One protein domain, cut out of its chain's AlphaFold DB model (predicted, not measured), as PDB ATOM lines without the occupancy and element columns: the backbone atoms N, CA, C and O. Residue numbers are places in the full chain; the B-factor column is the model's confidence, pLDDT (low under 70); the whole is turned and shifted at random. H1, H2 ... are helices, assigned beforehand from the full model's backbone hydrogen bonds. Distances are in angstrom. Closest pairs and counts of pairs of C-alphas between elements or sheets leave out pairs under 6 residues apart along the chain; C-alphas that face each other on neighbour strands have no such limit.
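What this domain is: This is residues 75 to 162 of the 162 residues of the protein "Family 5 extracellular solute-binding protein" of Plautia stali symbiont (UniProt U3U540). Short helices H1, H2 and H3 follow one another, the longer H4 crosses H2, and a wide loop, residues 106 to 142, leads from H3 to H4. The 88 printed residues, 40 in named elements, under half, are all helix by class, with no named strand. The whole is compact, radius of gyration of the C-alphas 13.7 A, spanning 36 by 28 by 23 A.

How they stand to each other: H1, residues 79 to 88, and H2, residues 91 to 96, meet only through their link. H3, residues 100 to 105, is apart from H1. H4, residues 143 to 160, touches H2 with residues 148 to 155 alone, about perpendicular at 88 degrees; the closest C-alphas, of Leu 94 and Ala 151, are 5.6 A apart. Every O i to N i+4 pair is within hydrogen-bond range in H1 and H2, 1 of 2 in H3, 12 of 14 in H4.

Where its parts are: From first to last C-alpha, H1 measures 14.1 A, H2 8.6 A, H3 9.1 A and H4 26.4 A. C-alpha 79 is at (71.692, 113.992, 302.070), C-alpha 160 at (58.784, 107.800, 313.582).

The domain as a whole: The farthest C-alphas, of Arg 115 and Gly 130, are 37.2 A apart. The printed part has no cut; the link H3 to H4 is long. The model's pLDDT is under 70 at residues 114 to 122 and 160 to 162.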
ATOM      1  N   ARG A  75      65.916 120.827 304.594       90.81
ATOM      2  CA  ARG A  75      65.867 119.378 304.837       90.81
ATOM      3  C   ARG A  75      65.903 118.565 303.541       90.81
ATOM      4  O   ARG A  75      66.588 117.554 303.489       90.81
ATOM      5  N   GLY A  76      65.222 118.998 302.481       91.25
ATOM      6  CA  GLY A  76      65.216 118.292 301.196       91.25
ATOM      7  C   GLY A  76      66.547 118.350 300.437       91.25
ATOM      8  O   GLY A  76      66.785 117.510 299.564       91.25
ATOM      9  N   ARG A  77      67.440 119.290 300.779       93.88
ATOM     10  CA  ARG A  77      68.829 119.318 300.286       93.88
ATOM     11  C   ARG A  77      69.757 118.402 301.084       93.88
ATOM     12  O   ARG A  77      70.706 117.855 300.515       93.88
ATOM     13  N   ASP A  78      69.469 118.194 302.365       93.00
ATOM     14  CA  ASP A  78      70.281 117.356 303.240       93.00
ATOM     15  C   ASP A  78      70.307 115.889 302.770       93.00
ATOM     16  O   ASP A  78      69.282 115.236 302.557       93.00
ATOM     17  N   ALA A  79      71.511 115.354 302.562       91.25
ATOM     18  CA  ALA A  79      71.692 113.992 302.070       91.25
ATOM     19  C   ALA A  79      71.332 112.944 303.136       91.25
ATOM     20  O   ALA A  79      70.796 111.891 302.787       91.25
ATOM     21  N   GLY A  80      71.583 113.240 304.416       90.88
ATOM     22  CA  GLY A  80      71.250 112.352 305.532       90.88
ATOM     23  C   GLY A  80      69.742 112.163 305.669       90.88
ATOM     24  O   GLY A  80      69.254 111.035 305.676       90.88
ATOM     25  N   PHE A  81      68.998 113.267 305.662       92.12
ATOM     26  CA  PHE A  81      67.543 113.288 305.662       92.12
ATOM     27  C   PHE A  81      66.964 112.532 304.473       92.12
ATOM     28  O   PHE A  81      66.121 111.659 304.666       92.12
ATOM     29  N   ARG A  82      67.447 112.798 303.251       92.12
ATOM     30  CA  ARG A  82      66.983 112.070 302.060       92.12
ATOM     31  C   ARG A  82      67.217 110.567 302.182       92.12
ATOM     32  O   ARG A  82      66.305 109.794 301.906       92.12
ATOM     33  N   ARG A  83      68.403 110.151 302.638       91.19
ATOM     34  CA  ARG A  83      68.735 108.733 302.839       91.19
ATOM     35  C   ARG A  83      67.835 108.086 303.891       91.19
ATOM     36  O   ARG A  83      67.346 106.986 303.663       91.19
ATOM     37  N   TRP A  84      67.573 108.784 304.993       91.69
ATOM     38  CA  TRP A  84      66.661 108.322 306.037       91.69
ATOM     39  C   TRP A  84      65.217 108.193 305.552       91.69
ATOM     40  O   TRP A  84      64.605 107.149 305.754       91.69
ATOM     41  N   VAL A  85      64.683 109.196 304.850       92.25
ATOM     42  CA  VAL A  85      63.328 109.118 304.284       92.25
ATOM     43  C   VAL A  85      63.226 107.985 303.259       92.25
ATOM     44  O   VAL A  85      62.231 107.268 303.255       92.25
ATOM     45  N   SER A  86      64.247 107.770 302.422       90.88
ATOM     46  CA  SER A  86      64.276 106.642 301.480       90.88
ATOM     47  C   SER A  86      64.347 105.272 302.165       90.88
ATOM     48  O   SER A  86      63.763 104.324 301.650       90.88
ATOM     49  N   ASP A  87      65.024 105.152 303.311       90.44
ATOM     50  CA  ASP A  87      65.027 103.922 304.118       90.44
ATOM     51  C   ASP A  87      63.676 103.694 304.822       90.44
ATOM     52  O   ASP A  87      63.168 102.571 304.879       90.44
ATOM     53  N   LEU A  88      63.061 104.770 305.322       90.69
ATOM     54  CA  LEU A  88      61.753 104.756 305.976       90.69
ATOM     55  C   LEU A  88      60.621 104.377 305.013       90.69
ATOM     56  O   LEU A  88      59.772 103.556 305.352       90.69
ATOM     57  N   LEU A  89      60.607 104.990 303.831       92.00
ATOM     58  CA  LEU A  89      59.551 104.889 302.821       92.00
ATOM     59  C   LEU A  89      59.957 103.967 301.662       92.00
ATOM     60  O   LEU A  89      59.562 104.183 300.517       92.00
ATOM     61  N   ASN A  90      60.787 102.962 301.946       89.81
ATOM     62  CA  ASN A  90      61.255 102.026 300.931       89.81
ATOM     63  C   ASN A  90      60.079 101.210 300.343       89.81
ATOM     64  O   ASN A  90      59.080 100.981 301.033       89.81
ATOM     65  N   PRO A  91      60.181 100.736 299.086       90.25
ATOM     66  CA  PRO A  91      59.055 100.104 298.396       90.25
ATOM     67  C   PRO A  91      58.562  98.815 299.072       90.25
ATOM     68  O   PRO A  91      57.380  98.500 298.978       90.25
ATOM     69  N   ILE A  92      59.424  98.095 299.798       90.38
ATOM     70  CA  ILE A  92      59.023  96.894 300.547       90.38
ATOM     71  C   ILE A  92      58.160  97.276 301.751       90.38
ATOM     72  O   ILE A  92      57.087  96.710 301.948       90.38
ATOM     73  N   ALA A  93      58.589  98.269 302.533       90.44
ATOM     74  CA  ALA A  93      57.804  98.789 303.651       90.44
ATOM     75  C   ALA A  93      56.455  99.353 303.176       90.44
ATOM     76  O   ALA A  93      55.429  99.111 303.810       90.44
ATOM     77  N   LEU A  94      56.450 100.041 302.032       92.94
ATOM     78  CA  LEU A  94      55.238 100.566 301.413       92.94
ATOM     79  C   LEU A  94      54.256  99.444 301.059       92.94
ATOM     80  O   LEU A  94      53.102  99.514 301.475       92.94
ATOM     81  N   LEU A  95      54.709  98.400 300.355       91.69
ATOM     82  CA  LEU A  95      53.865  97.264 299.964       91.69
ATOM     83  C   LEU A  95      53.322  96.491 301.168       91.69
ATOM     84  O   LEU A  95      52.140  96.153 301.190       91.69
ATOM     85  N   ASN A  96      54.133  96.302 302.213       91.12
ATOM     86  CA  ASN A  96      53.685  95.682 303.467       91.12
ATOM     87  C   ASN A  96      52.522  96.443 304.121       91.12
ATOM     88  O   ASN A  96      51.711  95.856 304.833       91.12
ATOM     89  N   HIS A  97      52.435  97.753 303.887       92.06
ATOM     90  CA  HIS A  97      51.346  98.596 304.362       92.06
ATOM     91  C   HIS A  97      50.283  98.891 303.296       92.06
ATOM     92  O   HIS A  97      49.319  99.596 303.608       92.06
ATOM     93  N   ALA A  98      50.426  98.409 302.063       89.06
ATOM     94  CA  ALA A  98      49.448  98.589 300.997       89.06
ATOM     95  C   ALA A  98      48.267  97.612 301.156       89.06
ATOM     96  O   ALA A  98      48.376  96.591 301.832       89.06
ATOM     97  N   GLY A  99      47.118  97.948 300.564       84.38
ATOM     98  CA  GLY A  99      45.963  97.043 300.523       84.38
ATOM     99  C   GLY A  99      46.232  95.802 299.664       84.38
ATOM    100  O   GLY A  99      47.105  95.828 298.799       84.38
ATOM    101  N   VAL A 100      45.458  94.732 299.871       82.25
ATOM    102  CA  VAL A 100      45.647  93.436 299.184       82.25
ATOM    103  C   VAL A 100      45.616  93.574 297.657       82.25
ATOM    104  O   VAL A 100      46.434  92.958 296.981       82.25
ATOM    105  N   GLY A 101      44.733  94.423 297.116       78.44
ATOM    106  CA  GLY A 101      44.690  94.709 295.677       78.44
ATOM    107  C   GLY A 101      46.035  95.226 295.157       78.44
ATOM    108  O   GLY A 101      46.613  94.650 294.244       78.44
ATOM    109  N   TYR A 102      46.601  96.230 295.823       82.88
ATOM    110  CA  TYR A 102      47.904  96.790 295.466       82.88
ATOM    111  C   TYR A 102      49.051  95.786 295.602       82.88
ATOM    112  O   TYR A 102      49.917  95.733 294.740       82.88
ATOM    113  N   GLN A 103      49.052  94.947 296.643       83.19
ATOM    114  CA  GLN A 103      50.092  93.924 296.831       83.19
ATOM    115  C   GLN A 103      50.140  92.895 295.694       83.19
ATOM    116  O   GLN A 103      51.198  92.324 295.443       83.19
ATOM    117  N   ARG A 104      49.009  92.652 295.016       80.06
ATOM    118  CA  ARG A 104      48.935  91.712 293.892       80.06
ATOM    119  C   ARG A 104      49.548  92.273 292.605       80.06
ATOM    120  O   ARG A 104      50.089  91.493 291.827       80.06
ATOM    121  N   TYR A 105      49.454  93.584 292.377       77.50
ATOM    122  CA  TYR A 105      49.786  94.196 291.081       77.50
ATOM    123  C   TYR A 105      50.968  95.171 291.116       77.50
ATOM    124  O   TYR A 105      51.548  95.464 290.073       77.50
ATOM    125  N   TRP A 106      51.367  95.665 292.289       85.38
ATOM    126  CA  TRP A 106      52.536  96.526 292.422       85.38
ATOM    127  C   TRP A 106      53.796  95.732 292.731       85.38
ATOM    128  O   TRP A 106      53.818  94.841 293.578       85.38
ATOM    129  N   PHE A 107      54.887  96.151 292.097       84.69
ATOM    130  CA  PHE A 107      56.201  95.557 292.280       84.69
ATOM    131  C   PHE A 107      57.194  96.602 292.793       84.69
ATOM    132  O   PHE A 107      57.121  97.771 292.400       84.69
ATOM    133  N   PRO A 108      58.144  96.217 293.665       87.75
ATOM    134  CA  PRO A 108      59.163  97.136 294.147       87.75
ATOM    135  C   PRO A 108      60.005  97.709 293.002       87.75
ATOM    136  O   PRO A 108      60.708  96.980 292.302       87.75
ATOM    137  N   ALA A 109      59.990  99.032 292.855       84.88
ATOM    138  CA  ALA A 109      60.893  99.727 291.949       84.88
ATOM    139  C   ALA A 109      62.242  99.988 292.640       84.88
ATOM    140  O   ALA A 109      62.316 100.695 293.646       84.88
ATOM    141  N   TYR A 110      63.324  99.440 292.083       79.44
ATOM    142  CA  TYR A 110      64.700  99.664 292.565       79.44
ATOM    143  C   TYR A 110      65.462 100.723 291.756       79.44
ATOM    144  O   TYR A 110      66.638 100.990 292.004       79.44
ATOM    145  N   GLY A 111      64.794 101.352 290.794       80.19
ATOM    146  CA  GLY A 111      65.352 102.370 289.921       80.19
ATOM    147  C   GLY A 111      64.273 102.962 289.024       80.19
ATOM    148  O   GLY A 111      63.144 102.485 289.008       80.19
ATOM    149  N   LEU A 112      64.642 104.007 288.283       78.12
ATOM    150  CA  LEU A 112      63.750 104.667 287.323       78.12
ATOM    151  C   LEU A 112      63.611 103.894 286.009       78.12
ATOM    152  O   LEU A 112      62.698 104.156 285.236       78.12
ATOM    153  N   LEU A 113      64.546 102.985 285.727       76.50
ATOM    154  CA  LEU A 113      64.555 102.224 284.489       76.50
ATOM    155  C   LEU A 113      63.859 100.876 284.710       76.50
ATOM    156  O   LEU A 113      64.272 100.133 285.611       76.50
ATOM    157  N   PRO A 114      62.834 100.544 283.900       65.56
ATOM    158  CA  PRO A 114      62.137  99.273 283.998       65.56
ATOM    159  C   PRO A 114      63.122  98.105 283.971       65.56
ATOM    160  O   PRO A 114      64.062  98.084 283.176       65.56
ATOM    161  N   ARG A 115      62.910  97.121 284.852       65.62
ATOM    162  CA  ARG A 115      63.699  95.875 284.937       65.62
ATOM    163  C   ARG A 115      65.172  96.058 285.332       65.62
ATOM    164  O   ARG A 115      65.888  95.062 285.458       65.62
ATOM    165  N   TRP A 116      65.627  97.285 285.607       65.50
ATOM    166  CA  TRP A 116      66.949  97.515 286.178       65.50
ATOM    167  C   TRP A 116      66.898  97.440 287.703       65.50
ATOM    168  O   TRP A 116      66.532  98.379 288.410       65.50
ATOM    169  N   HIS A 117      67.373  96.312 288.218       63.94
ATOM    170  CA  HIS A 117      67.633  96.114 289.637       63.94
ATOM    171  C   HIS A 117      68.976  96.747 290.013       63.94
ATOM    172  O   HIS A 117      69.951  96.045 290.289       63.94
ATOM    173  N   HIS A 118      69.067  98.081 289.984       64.19
ATOM    174  CA  HIS A 118      70.225  98.754 290.561       64.19
ATOM    175  C   HIS A 118      70.136  98.616 292.080       64.19
ATOM    176  O   HIS A 118      69.486  99.397 292.774       64.19
ATOM    177  N   ARG A 119      70.740  97.545 292.588       56.47
ATOM    178  CA  ARG A 119      70.750  97.204 294.002       56.47
ATOM    179  C   ARG A 119      71.575  98.253 294.740       56.47
ATOM    180  O   ARG A 119      72.793  98.158 294.817       56.47
ATOM    181  N   ARG A 120      70.904  99.293 295.238       60.41
ATOM    182  CA  ARG A 120      71.509 100.225 296.186       60.41
ATOM    183  C   ARG A 120      71.703  99.483 297.496       60.41
ATOM    184  O   ARG A 120      70.769  98.839 297.974       60.41
ATOM    185  N   ASP A 121      72.887  99.594 298.080       59.00
ATOM    186  CA  ASP A 121      73.101  99.175 299.458       59.00
ATOM    187  C   ASP A 121      72.184 100.008 300.360       59.00
ATOM    188  O   ASP A 121      72.410 101.200 300.600       59.00
ATOM    189  N   ILE A 122      71.100  99.381 300.825       64.06
ATOM    190  CA  ILE A 122      70.189  99.964 301.806       64.06
ATOM    191  C   ILE A 122      70.895  99.861 303.154       64.06
ATOM    192  O   ILE A 122      70.696  98.930 303.929       64.06
ATOM    193  N   THR A 123      71.808 100.793 303.402       72.62
ATOM    194  CA  THR A 123      72.381 100.964 304.734       72.62
ATOM    195  C   THR A 123      71.325 101.629 305.610       72.62
ATOM    196  O   THR A 123      70.855 102.706 305.221       72.62
ATOM    197  N   PRO A 124      70.985 101.047 306.775       78.19
ATOM    198  CA  PRO A 124      70.091 101.683 307.729       78.19
ATOM    199  C   PRO A 124      70.563 103.106 308.020       78.19
ATOM    200  O   PRO A 124      71.739 103.339 308.309       78.19
ATOM    201  N   ALA A 125      69.651 104.062 307.899       84.75
ATOM    202  CA  ALA A 125      69.940 105.468 308.129       84.75
ATOM    203  C   ALA A 125      69.342 105.911 309.467       84.75
ATOM    204  O   ALA A 125      68.238 105.512 309.835       84.75
ATOM    205  N   HIS A 126      70.078 106.744 310.202       85.75
ATOM    206  CA  HIS A 126      69.617 107.306 311.469       85.75
ATOM    207  C   HIS A 126      68.601 108.431 311.229       85.75
ATOM    208  O   HIS A 126      68.760 109.223 310.298       85.75
ATOM    209  N   LYS A 127      67.577 108.525 312.088       88.75
ATOM    210  CA  LYS A 127      66.578 109.600 312.046       88.75
ATOM    211  C   LYS A 127      67.239 110.944 312.374       88.75
ATOM    212  O   LYS A 127      67.808 111.072 313.453       88.75
ATOM    213  N   PRO A 128      67.183 111.957 311.495       88.62
ATOM    214  CA  PRO A 128      67.737 113.266 311.817       88.62
ATOM    215  C   PRO A 128      66.988 113.932 312.976       88.62
ATOM    216  O   PRO A 128      65.762 113.822 313.078       88.62
ATOM    217  N   ASP A 129      67.707 114.694 313.795       86.75
ATOM    218  CA  ASP A 129      67.117 115.397 314.934       86.75
ATOM    219  C   ASP A 129      66.101 116.456 314.491       86.75
ATOM    220  O   ASP A 129      66.234 117.097 313.439       86.75
ATOM    221  N   GLY A 130      65.066 116.646 315.312       86.81
ATOM    222  CA  GLY A 130      64.034 117.666 315.109       86.81
ATOM    223  C   GLY A 130      63.030 117.373 313.987       86.81
ATOM    224  O   GLY A 130      62.212 118.235 313.679       86.81
ATOM    225  N   VAL A 131      63.060 116.186 313.368       88.44
ATOM    226  CA  VAL A 131      62.053 115.802 312.368       88.44
ATOM    227  C   VAL A 131      60.812 115.239 313.064       88.44
ATOM    228  O   VAL A 131      60.802 114.102 313.540       88.44
ATOM    229  N   THR A 132      59.746 116.036 313.088       88.06
ATOM    230  CA  THR A 132      58.443 115.673 313.676       88.06
ATOM    231  C   THR A 132      57.332 115.532 312.638       88.06
ATOM    232  O   THR A 132      56.331 114.868 312.898       88.06
ATOM    233  N   GLN A 133      57.512 116.118 311.450       90.00
ATOM    234  CA  GLN A 133      56.515 116.145 310.388       90.00
ATOM    235  C   GLN A 133      57.168 116.012 309.009       90.00
ATOM    236  O   GLN A 133      58.227 116.583 308.749       90.00
ATOM    237  N   LEU A 134      56.487 115.294 308.116       91.62
ATOM    238  CA  LEU A 134      56.770 115.239 306.686       91.62
ATOM    239  C   LEU A 134      55.518 115.694 305.926       91.62
ATOM    240  O   LEU A 134      54.418 115.226 306.217       91.62
ATOM    241  N   THR A 135      55.689 116.583 304.952       93.94
ATOM    242  CA  THR A 135      54.603 117.022 304.067       93.94
ATOM    243  C   THR A 135      54.732 116.296 302.735       93.94
ATOM    244  O   THR A 135      55.759 116.407 302.069       93.94
ATOM    245  N   LEU A 136      53.696 115.554 302.352       94.19
ATOM    246  CA  LEU A 136      53.591 114.899 301.051       94.19
ATOM    247  C   LEU A 136      52.614 115.696 300.183       94.19
ATOM    248  O   LEU A 136      51.541 116.074 300.645       94.19
ATOM    249  N   SER A 137      52.988 115.956 298.935       93.94
ATOM    250  CA  SER A 137      52.125 116.588 297.935       93.94
ATOM    251  C   SER A 137      52.029 115.673 296.726       93.94
ATOM    252  O   SER A 137      53.042 115.144 296.272       93.94
ATOM    253  N   TRP A 138      50.817 115.475 296.224       93.44
ATOM    254  CA  TRP A 138      50.539 114.621 295.077       93.44
ATOM    255  C   TRP A 138      49.370 115.185 294.274       93.44
ATOM    256  O   TRP A 138      48.629 116.050 294.744       93.44
ATOM    257  N   TYR A 139      49.212 114.693 293.050       90.38
ATOM    258  CA  TYR A 139      48.080 115.041 292.200       90.38
ATOM    259  C   TYR A 139      46.830 114.261 292.628       90.38
ATOM    260  O   TYR A 139      46.866 113.030 292.650       90.38
ATOM    261  N   SER A 140      45.747 114.965 292.969       85.12
ATOM    262  CA  SER A 140      44.556 114.396 293.620       85.12
ATOM    263  C   SER A 140      43.627 113.597 292.707       85.12
ATOM    264  O   SER A 140      42.820 112.836 293.217       85.12
ATOM    265  N   HIS A 141      43.725 113.741 291.382       81.12
ATOM    266  CA  HIS A 141      42.849 113.029 290.437       81.12
ATOM    267  C   HIS A 141      43.435 111.693 289.951       81.12
ATOM    268  O   HIS A 141      42.981 111.158 288.945       81.12
ATOM    269  N   HIS A 142      44.467 111.167 290.616       82.31
ATOM    270  CA  HIS A 142      45.008 109.844 290.313       82.31
ATOM    271  C   HIS A 142      44.681 108.885 291.454       82.31
ATOM    272  O   HIS A 142      45.198 109.044 292.562       82.31
ATOM    273  N   VAL A 143      43.861 107.876 291.162       79.12
ATOM    274  CA  VAL A 143      43.328 106.922 292.146       79.12
ATOM    275  C   VAL A 143      44.424 106.265 292.993       79.12
ATOM    276  O   VAL A 143      44.358 106.235 294.221       79.12
ATOM    277  N   GLU A 144      45.517 105.843 292.358       86.19
ATOM    278  CA  GLU A 144      46.597 105.143 293.059       86.19
ATOM    279  C   GLU A 144      47.378 106.047 294.029       86.19
ATOM    280  O   GLU A 144      47.932 105.557 295.013       86.19
ATOM    281  N   HIS A 145      47.400 107.373 293.819       90.25
ATOM    282  CA  HIS A 145      48.154 108.278 294.693       90.25
ATOM    283  C   HIS A 145      47.579 108.331 296.108       90.25
ATOM    284  O   HIS A 145      48.344 108.457 297.066       90.25
ATOM    285  N   GLU A 146      46.261 108.206 296.266       88.00
ATOM    286  CA  GLU A 146      45.649 108.130 297.591       88.00
ATOM    287  C   GLU A 146      46.054 106.835 298.312       88.00
ATOM    288  O   GLU A 146      46.444 106.865 299.486       88.00
ATOM    289  N   GLY A 147      46.052 105.704 297.596       87.88
ATOM    290  CA  GLY A 147      46.548 104.424 298.103       87.88
ATOM    291  C   GLY A 147      48.007 104.506 298.565       87.88
ATOM    292  O   GLY A 147      48.329 104.112 299.694       87.88
ATOM    293  N   ILE A 148      48.871 105.099 297.735       92.25
ATOM    294  CA  ILE A 148      50.290 105.342 298.034       92.25
ATOM    295  C   ILE A 148      50.439 106.250 299.258       92.25
ATOM    296  O   ILE A 148      51.149 105.899 300.200       92.25
ATOM    297  N   ALA A 149      49.751 107.394 299.295       92.94
ATOM    298  CA  ALA A 149      49.836 108.350 300.398       92.94
ATOM    299  C   ALA A 149      49.412 107.719 301.734       92.94
ATOM    300  O   ALA A 149      50.078 107.901 302.759       92.94
ATOM    301  N   ASN A 150      48.350 106.912 301.723       91.56
ATOM    302  CA  ASN A 150      47.885 106.179 302.895       91.56
ATOM    303  C   ASN A 150      48.904 105.126 303.369       91.56
ATOM    304  O   ASN A 150      49.142 105.009 304.575       91.56
ATOM    305  N   ALA A 151      49.546 104.395 302.452       93.19
ATOM    306  CA  ALA A 151      50.610 103.444 302.787       93.19
ATOM    307  C   ALA A 151      51.857 104.148 303.354       93.19
ATOM    308  O   ALA A 151      52.377 103.748 304.399       93.19
ATOM    309  N   LEU A 152      52.289 105.252 302.739       94.56
ATOM    310  CA  LEU A 152      53.404 106.079 303.219       94.56
ATOM    311  C   LEU A 152      53.134 106.650 304.616       94.56
ATOM    312  O   LEU A 152      54.014 106.642 305.477       94.56
ATOM    313  N   ARG A 153      51.899 107.087 304.889       94.12
ATOM    314  CA  ARG A 153      51.485 107.559 306.219       94.12
ATOM    315  C   ARG A 153      51.602 106.465 307.283       94.12
ATOM    316  O   ARG A 153      51.957 106.765 308.424       94.12
ATOM    317  N   ARG A 154      51.312 105.208 306.933       93.25
ATOM    318  CA  ARG A 154      51.503 104.055 307.830       93.25
ATOM    319  C   ARG A 154      52.987 103.772 308.080       93.25
ATOM    320  O   ARG A 154      53.360 103.633 309.243       93.25
ATOM    321  N   CYS A 155      53.822 103.815 307.038       92.25
ATOM    322  CA  CYS A 155      55.283 103.698 307.166       92.25
ATOM    323  C   CYS A 155      55.860 104.778 308.096       92.25
ATOM    324  O   CYS A 155      56.681 104.496 308.965       92.25
ATOM    325  N   TRP A 156      55.393 106.023 307.952       91.19
ATOM    326  CA  TRP A 156      55.793 107.123 308.827       91.19
ATOM    327  C   TRP A 156      55.473 106.821 310.296       91.19
ATOM    328  O   TRP A 156      56.338 106.933 311.159       91.19
ATOM    329  N   ARG A 157      54.243 106.392 310.593       89.75
ATOM    330  CA  ARG A 157      53.802 106.132 311.974       89.75
ATOM    331  C   ARG A 157      54.537 104.970 312.640       89.75
ATOM    332  O   ARG A 157      54.784 105.048 313.843       89.75
ATOM    333  N   SER A 158      54.882 103.925 311.886       85.00
ATOM    334  CA  SER A 158      55.510 102.718 312.438       85.00
ATOM    335  C   SER A 158      56.948 102.938 312.911       85.00
ATOM    336  O   SER A 158      57.368 102.283 313.858       85.00
ATOM    337  N   ARG A 159      57.687 103.874 312.303       74.94
ATOM    338  CA  ARG A 159      59.120 104.091 312.578       74.94
ATOM    339  C   ARG A 159      59.465 105.490 313.098       74.94
ATOM    340  O   ARG A 159      60.567 105.685 313.592       74.94
ATOM    341  N   ALA A 160      58.559 106.468 313.007       63.09
ATOM    342  CA  ALA A 160      58.784 107.800 313.582       63.09
ATOM    343  C   ALA A 160      58.606 107.845 315.111       63.09
ATOM    344  O   ALA A 160      59.076 108.806 315.724       63.09
ATOM    345  N   SER A 161      57.944 106.837 315.693       55.94
ATOM    346  CA  SER A 161      57.675 106.702 317.137       55.94
ATOM    347  C   SER A 161      58.768 105.934 317.899       55.94
ATOM    348  O   SER A 161      58.665 105.799 319.117       55.94
ATOM    349  N   SER A 162      59.766 105.403 317.184       51.75
ATOM    350  CA  SER A 162      60.952 104.733 317.735       51.75
ATOM    351  C   SER A 162      62.153 105.666 317.801       51.75
ATOM    352  O   SER A 162      62.187 106.653 317.024       51.75
TER     353      SER A 162